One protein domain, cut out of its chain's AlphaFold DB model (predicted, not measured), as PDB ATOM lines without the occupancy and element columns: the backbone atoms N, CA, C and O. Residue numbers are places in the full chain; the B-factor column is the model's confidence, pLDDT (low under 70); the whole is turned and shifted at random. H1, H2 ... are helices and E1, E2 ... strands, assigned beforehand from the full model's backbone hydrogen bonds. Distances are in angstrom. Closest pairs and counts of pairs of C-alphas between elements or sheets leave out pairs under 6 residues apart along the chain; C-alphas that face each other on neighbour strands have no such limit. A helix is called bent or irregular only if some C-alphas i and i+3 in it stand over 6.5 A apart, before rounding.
ATOM      1  N   PRO A   8      59.078  14.310   2.988       94.38
ATOM      2  CA  PRO A   8      59.982  15.403   2.628       94.38
ATOM      3  C   PRO A   8      60.485  15.326   1.179       94.38
ATOM      4  O   PRO A   8      60.615  16.349   0.514       94.38
ATOM      5  N   THR A   9      60.726  14.116   0.662       95.75
ATOM      6  CA  THR A   9      61.156  13.926  -0.732       95.75
ATOM      7  C   THR A   9      60.034  14.267  -1.704       95.75
ATOM      8  O   THR A   9      60.268  14.977  -2.676       95.75
ATOM      9  N   ILE A  10      58.812  13.804  -1.436       95.06
ATOM     10  CA  ILE A  10      57.644  14.087  -2.283       95.06
ATOM     11  C   ILE A  10      57.374  15.593  -2.370       95.06
ATOM     12  O   ILE A  10      57.138  16.122  -3.456       95.06
ATOM     13  N   GLU A  11      57.453  16.294  -1.240       94.56
ATOM     14  CA  GLU A  11      57.268  17.743  -1.198       94.56
ATOM     15  C   GLU A  11      58.370  18.494  -1.947       94.56
ATOM     16  O   GLU A  11      58.069  19.438  -2.678       94.56
ATOM     17  N   LEU A  12      59.633  18.079  -1.793       96.75
ATOM     18  CA  LEU A  12      60.755  18.665  -2.527       96.75
ATOM     19  C   LEU A  12      60.565  18.515  -4.038       96.75
ATOM     20  O   LEU A  12      60.737  19.488  -4.769       96.75
ATOM     21  N   LEU A  13      60.185  17.321  -4.498       97.00
ATOM     22  CA  LEU A  13      59.916  17.051  -5.911       97.00
ATOM     23  C   LEU A  13      58.810  17.976  -6.436       97.00
ATOM     24  O   LEU A  13      59.028  18.697  -7.408       97.00
ATOM     25  N   SER A  14      57.669  18.032  -5.746       96.38
ATOM     26  CA  SER A  14      56.545  18.893  -6.132       96.38
ATOM     27  C   SER A  14      56.932  20.376  -6.187       96.38
ATOM     28  O   SER A  14      56.671  21.046  -7.185       96.38
ATOM     29  N   LYS A  15      57.640  20.886  -5.167       97.00
ATOM     30  CA  LYS A  15      58.144  22.274  -5.131       97.00
ATOM     31  C   LYS A  15      59.186  22.568  -6.214       97.00
ATOM     32  O   LYS A  15      59.360  23.726  -6.575       97.00
ATOM     33  N   SER A  16      59.854  21.541  -6.732       98.12
ATOM     34  CA  SER A  16      60.841  21.651  -7.813       98.12
ATOM     35  C   SER A  16      60.214  21.574  -9.212       98.12
ATOM     36  O   SER A  16      60.942  21.519 -10.198       98.12
ATOM     37  N   GLY A  17      58.880  21.550  -9.319       96.69
ATOM     38  CA  GLY A  17      58.171  21.455 -10.600       96.69
ATOM     39  C   GLY A  17      58.044  20.028 -11.142       96.69
ATOM     40  O   GLY A  17      57.732  19.851 -12.318       96.69
ATOM     41  N   VAL A  18      58.283  19.005 -10.314       97.62
ATOM     42  CA  VAL A  18      58.023  17.607 -10.686       97.62
ATOM     43  C   VAL A  18      56.537  17.303 -10.518       97.62
ATOM     44  O   VAL A  18      55.955  17.546  -9.459       97.62
ATOM     45  N   TYR A  19      55.942  16.717 -11.554       96.25
ATOM     46  CA  TYR A  19      54.553  16.265 -11.560       96.25
ATOM     47  C   TYR A  19      54.469  14.756 -11.355       96.25
ATOM     48  O   TYR A  19      55.318  14.001 -11.834       96.25
ATOM     49  N   PHE A  20      53.412  14.313 -10.680       96.38
ATOM     50  CA  PHE A  20      53.136  12.898 -10.471       96.38
ATOM     51  C   PHE A  20      52.026  12.456 -11.408       96.38
ATOM     52  O   PHE A  20      50.908  12.965 -11.340       96.38
ATOM     53  N   VAL A  21      52.344  11.508 -12.284       96.81
ATOM     54  CA  VAL A  21      51.398  10.926 -13.234       96.81
ATOM     55  C   VAL A  21      51.144   9.481 -12.836       96.81
ATOM     56  O   VAL A  21      52.085   8.739 -12.557       96.81
ATOM     57  N   VAL A  22      49.872   9.097 -12.790       95.25
ATOM     58  CA  VAL A  22      49.438   7.736 -12.465       95.25
ATOM     59  C   VAL A  22      48.508   7.203 -13.542       95.25
ATOM     60  O   VAL A  22      47.716   7.957 -14.110       95.25
ATOM     61  N   ASP A  23      48.596   5.900 -13.801       94.31
ATOM     62  CA  ASP A  23      47.724   5.207 -14.742       94.31
ATOM     63  C   ASP A  23      46.517   4.621 -14.025       94.31
ATOM     64  O   ASP A  23      46.632   3.743 -13.170       94.31
ATOM     65  N   LEU A  24      45.339   5.088 -14.415       92.94
ATOM     66  CA  LEU A  24      44.070   4.575 -13.930       92.94
ATOM     67  C   LEU A  24      43.512   3.568 -14.929       92.94
ATOM     68  O   LEU A  24      43.675   3.727 -16.143       92.94
ATOM     69  N   ARG A  25      42.800   2.551 -14.437       91.62
ATOM     70  CA  ARG A  25      42.004   1.689 -15.322       91.62
ATOM     71  C   ARG A  25      40.852   2.512 -15.895       91.62
ATOM     72  O   ARG A  25      40.236   3.324 -15.208       91.62
ATOM     73  N   TRP A  26      40.601   2.316 -17.178       91.38
ATOM     74  CA  TRP A  26      39.592   3.038 -17.938       91.38
ATOM     75  C   TRP A  26      38.884   2.058 -18.872       91.38
ATOM     76  O   TRP A  26      39.434   1.005 -19.202       91.38
ATOM     77  N   VAL A  27      37.673   2.387 -19.315       91.38
ATOM     78  CA  VAL A  27      36.982   1.573 -20.324       91.38
ATOM     79  C   VAL A  27      37.794   1.548 -21.617       91.38
ATOM     80  O   VAL A  27      38.183   2.593 -22.136       91.38
ATOM     81  N   GLY A  28      38.095   0.357 -22.125       86.81
ATOM     82  CA  GLY A  28      38.981   0.187 -23.273       86.81
ATOM     83  C   GLY A  28      40.477   0.370 -22.982       86.81
ATOM     84  O   GLY A  28      41.242   0.501 -23.935       86.81
ATOM     85  N   GLY A  29      40.922   0.374 -21.716       90.56
ATOM     86  CA  GLY A  29      42.349   0.323 -21.380       90.56
ATOM     87  C   GLY A  29      42.738   1.082 -20.112       90.56
ATOM     88  O   GLY A  29      42.359   0.720 -18.996       90.56
ATOM     89  N   SER A  30      43.571   2.105 -20.279       92.31
ATOM     90  CA  SER A  30      44.042   2.962 -19.194       92.31
ATOM     91  C   SER A  30      43.976   4.431 -19.582       92.31
ATOM     92  O   SER A  30      43.953   4.795 -20.759       92.31
ATOM     93  N   ARG A  31      43.938   5.284 -18.564       91.00
ATOM     94  CA  ARG A  31      44.028   6.731 -18.707       91.00
ATOM     95  C   ARG A  31      44.998   7.262 -17.669       91.00
ATOM     96  O   ARG A  31      44.805   7.034 -16.477       91.00
ATOM     97  N   SER A  32      45.999   8.004 -18.119       94.88
ATOM     98  CA  SER A  32      46.922   8.678 -17.216       94.88
ATOM     99  C   SER A  32      46.308   9.984 -16.718       94.88
ATOM    100  O   SER A  32      45.722  10.745 -17.495       94.88
ATOM    101  N   ILE A  33      46.453  10.258 -15.426       94.19
ATOM    102  CA  ILE A  33      46.101  11.550 -14.832       94.19
ATOM    103  C   ILE A  33      47.281  12.101 -14.045       94.19
ATOM    104  O   ILE A  33      48.100  11.351 -13.516       94.19
ATOM    105  N   THR A  34      47.351  13.425 -13.949       96.50
ATOM    106  CA  THR A  34      48.234  14.080 -12.983       96.50
ATOM    107  C   THR A  34      47.528  14.137 -11.634       96.50
ATOM    108  O   THR A  34      46.354  14.504 -11.575       96.50
ATOM    109  N   ILE A  35      48.234  13.778 -10.564       95.75
ATOM    110  CA  ILE A  35      47.743  13.883  -9.188       95.75
ATOM    111  C   ILE A  35      48.628  14.810  -8.365       95.75
ATOM    112  O   ILE A  35      49.821  14.975  -8.627       95.75
ATOM    113  N   GLU A  36      48.031  15.397  -7.336       95.06
ATOM    114  CA  GLU A  36      48.750  16.218  -6.373       95.06
ATOM    115  C   GLU A  36      49.647  15.358  -5.478       95.06
ATOM    116  O   GLU A  36      49.309  14.232  -5.105       95.06
ATOM    117  N   ALA A  37      50.762  15.933  -5.029       95.25
ATOM    118  CA  ALA A  37      51.699  15.284  -4.113       95.25
ATOM    119  C   ALA A  37      51.025  14.742  -2.834       95.25
ATOM    120  O   ALA A  37      51.372  13.671  -2.338       95.25
ATOM    121  N   ARG A  38      50.019  15.464  -2.322       92.81
ATOM    122  CA  ARG A  38      49.237  15.082  -1.130       92.81
ATOM    123  C   ARG A  38      48.374  13.832  -1.327       92.81
ATOM    124  O   ARG A  38      47.948  13.228  -0.347       92.81
ATOM    125  N   ASP A  39      48.090  13.476  -2.575       93.88
ATOM    126  CA  ASP A  39      47.180  12.395  -2.939       93.88
ATOM    127  C   ASP A  39      47.927  11.100  -3.308       93.88
ATOM    128  O   ASP A  39      47.319  10.031  -3.338       93.88
ATOM    129  N   LEU A  40      49.257  11.158  -3.471       93.88
ATOM    130  CA  LEU A  40      50.116   9.992  -3.715       93.88
ATOM    131  C   LEU A  40      49.963   8.895  -2.662       93.88
ATOM    132  O   LEU A  40      49.884   7.725  -3.014       93.88
ATOM    133  N   GLU A  41      49.938   9.258  -1.377       92.12
ATOM    134  CA  GLU A  41      49.839   8.274  -0.291       92.12
ATOM    135  C   GLU A  41      48.524   7.495  -0.384       92.12
ATOM    136  O   GLU A  41      48.538   6.270  -0.305       92.12
ATOM    137  N   LYS A  42      47.417   8.196  -0.664       92.31
ATOM    138  CA  LYS A  42      46.100   7.579  -0.866       92.31
ATOM    139  C   LYS A  42      46.092   6.675  -2.092       92.31
ATOM    140  O   LYS A  42      45.643   5.537  -1.995       92.31
ATOM    141  N   TYR A  43      46.614   7.164  -3.219       94.00
ATOM    142  CA  TYR A  43      46.684   6.381  -4.450       94.00
ATOM    143  C   TYR A  43      47.513   5.107  -4.265       94.00
ATOM    144  O   TYR A  43      47.074   4.040  -4.668       94.00
ATOM    145  N   VAL A  44      48.683   5.184  -3.627       92.56
ATOM    146  CA  VAL A  44      49.548   4.013  -3.407       92.56
ATOM    147  C   VAL A  44      48.904   3.004  -2.452       92.56
ATOM    148  O   VAL A  44      49.043   1.801  -2.668       92.56
ATOM    149  N   SER A  45      48.197   3.466  -1.415       92.44
ATOM    150  CA  SER A  45      47.528   2.575  -0.458       92.44
ATOM    151  C   SER A  45      46.260   1.922  -1.010       92.44
ATOM    152  O   SER A  45      45.960   0.785  -0.659       92.44
ATOM    153  N   ASP A  46      45.513   2.644  -1.846       94.50
ATOM    154  CA  ASP A  46      44.244   2.195  -2.412       94.50
ATOM    155  C   ASP A  46      44.013   2.825  -3.798       94.50
ATOM    156  O   ASP A  46      43.270   3.805  -3.937       94.50
ATOM    157  N   PRO A  47      44.637   2.273  -4.857       93.62
ATOM    158  CA  PRO A  47      44.479   2.806  -6.206       93.62
ATOM    159  C   PRO A  47      43.025   2.765  -6.680       93.62
ATOM    160  O   PRO A  47      42.572   3.673  -7.376       93.62
ATOM    161  N   VAL A  48      42.272   1.722  -6.311       94.62
ATOM    162  CA  VAL A  48      40.892   1.515  -6.772       94.62
ATOM    163  C   VAL A  48      39.951   2.505  -6.100       94.62
ATOM    164  O   VAL A  48      39.206   3.187  -6.802       94.62
ATOM    165  N   GLY A  49      40.002   2.628  -4.773       95.62
ATOM    166  CA  GLY A  49      39.188   3.593  -4.036       95.62
ATOM    167  C   GLY A  49      39.536   5.031  -4.391       95.62
ATOM    168  O   GLY A  49      38.629   5.835  -4.615       95.62
ATOM    169  N   PHE A  50      40.825   5.341  -4.568       95.50
ATOM    170  CA  PHE A  50      41.250   6.642  -5.086       95.50
ATOM    171  C   PHE A  50      40.636   6.930  -6.461       95.50
ATOM    172  O   PHE A  50      40.085   8.008  -6.686       95.50
ATOM    173  N   THR A  51      40.691   5.960  -7.377       94.31
ATOM    174  CA  THR A  51      40.151   6.121  -8.734       94.31
ATOM    175  C   THR A  51      38.635   6.291  -8.729       94.31
ATOM    176  O   THR A  51      38.110   7.178  -9.401       94.31
ATOM    177  N   ALA A  52      37.921   5.474  -7.953       94.81
ATOM    178  CA  ALA A  52      36.475   5.585  -7.809       94.81
ATOM    179  C   ALA A  52      36.091   6.977  -7.284       94.81
ATOM    180  O   ALA A  52      35.265   7.660  -7.890       94.81
ATOM    181  N   GLN A  53      36.775   7.452  -6.238       94.25
ATOM    182  CA  GLN A  53      36.569   8.793  -5.695       94.25
ATOM    183  C   GLN A  53      36.867   9.889  -6.726       94.25
ATOM    184  O   GLN A  53      36.099  10.846  -6.830       94.25
ATOM    185  N   HIS A  54      37.937   9.742  -7.514       90.31
ATOM    186  CA  HIS A  54      38.296  10.685  -8.574       90.31
ATOM    187  C   HIS A  54      37.173  10.851  -9.614       90.31
ATOM    188  O   HIS A  54      36.954  11.955 -10.109       90.31
ATOM    189  N   PHE A  55      36.413   9.787  -9.898       85.75
ATOM    190  CA  PHE A  55      35.255   9.823 -10.800       85.75
ATOM    191  C   PHE A  55      33.909  10.079 -10.105       85.75
ATOM    192  O   PHE A  55      32.871  10.050 -10.768       85.75
ATOM    193  N   GLY A  56      33.896  10.340  -8.793       90.81
ATOM    194  CA  GLY A  56      32.658  10.498  -8.020       90.81
ATOM    195  C   GLY A  56      31.825   9.212  -7.936       90.81
ATOM    196  O   GLY A  56      30.604   9.270  -7.797       90.81
ATOM    197  N   ALA A  57      32.475   8.056  -8.063       93.94
ATOM    198  CA  ALA A  57      31.877   6.729  -8.055       93.94
ATOM    199  C   ALA A  57      31.982   6.063  -6.676       93.94
ATOM    200  O   ALA A  57      32.928   6.301  -5.924       93.94
ATOM    201  N   SER A  58      31.060   5.140  -6.388       96.44
ATOM    202  CA  SER A  58      31.345   4.074  -5.419       96.44
ATOM    203  C   SER A  58      32.376   3.103  -6.007       96.44
ATOM    204  O   SER A  58      32.489   2.980  -7.232       96.44
TER     205      SER A  58
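Overview. This is residues 8 to 58 of the 125 residues of an uncharacterized protein of Martelella lutilitoris (UniProt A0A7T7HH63). A two-stranded hairpin, E1 and E2, makes one long side of this elongated model, and after E2 the chain folds back through H2 and H3, two short helices that meet at a corner near E1. H1 sits at one end of the long axis, and the turn of the hairpin lies toward the other. The printed part has 51 residues, in the order H1, E1, E2, H2, H3; the strands are antiparallel and the class is mixed, helices and strands. It is only just loose, close to compact, with a radius of gyration of the C-alphas of 11.9 A and spans of 34 by 19 by 15 A.

Along the chain. Find C-alpha 8 at (59.982, 15.403, 2.628), where H1, residues 8 to 15, begins. E1, residues 20 to 26, starts at C-alpha 20, (53.136, 12.898, -10.471), and measures 18.3 A; E2, residues 29 to 35, measures 19.0 A. H2 is residues 37 to 45, 13.9 A long, and irregular, but only just: C-alphas 38 and 41 are 6.9 A apart. H3, residues 47 to 54, ends at C-alpha 54, (38.296, 10.685, -8.574).

Arrangement. Look first at H1 and H2, which only just touch, with 3 pairs of C-alphas within 8 A, closest at Ile 10 and Ala 37, 6.3 A. In the hairpin E1 and E2, N 24 and O 31 are 2.9 A apart, within hydrogen-bond range. H2 and H3 touch only at the corner, and only just, with 3 pairs; the closest C-alphas are those of Tyr 43 and Phe 50, 5.5 A. The closest C-alphas of E1 and H3 are those of Leu 24 and Thr 51, 6.7 A. H1 and H3 are apart. Every O i to N i+4 pair is within hydrogen-bond range in H1 and H3; in H2, 3 of 5 are.

Size, cuts and confidence. The two C-alphas farthest apart, those of Pro 8 and Gly 28, are 36.7 A apart. The printed part has no cut, its four links between elements are tight, and no printed residue is under 70 in pLDDT.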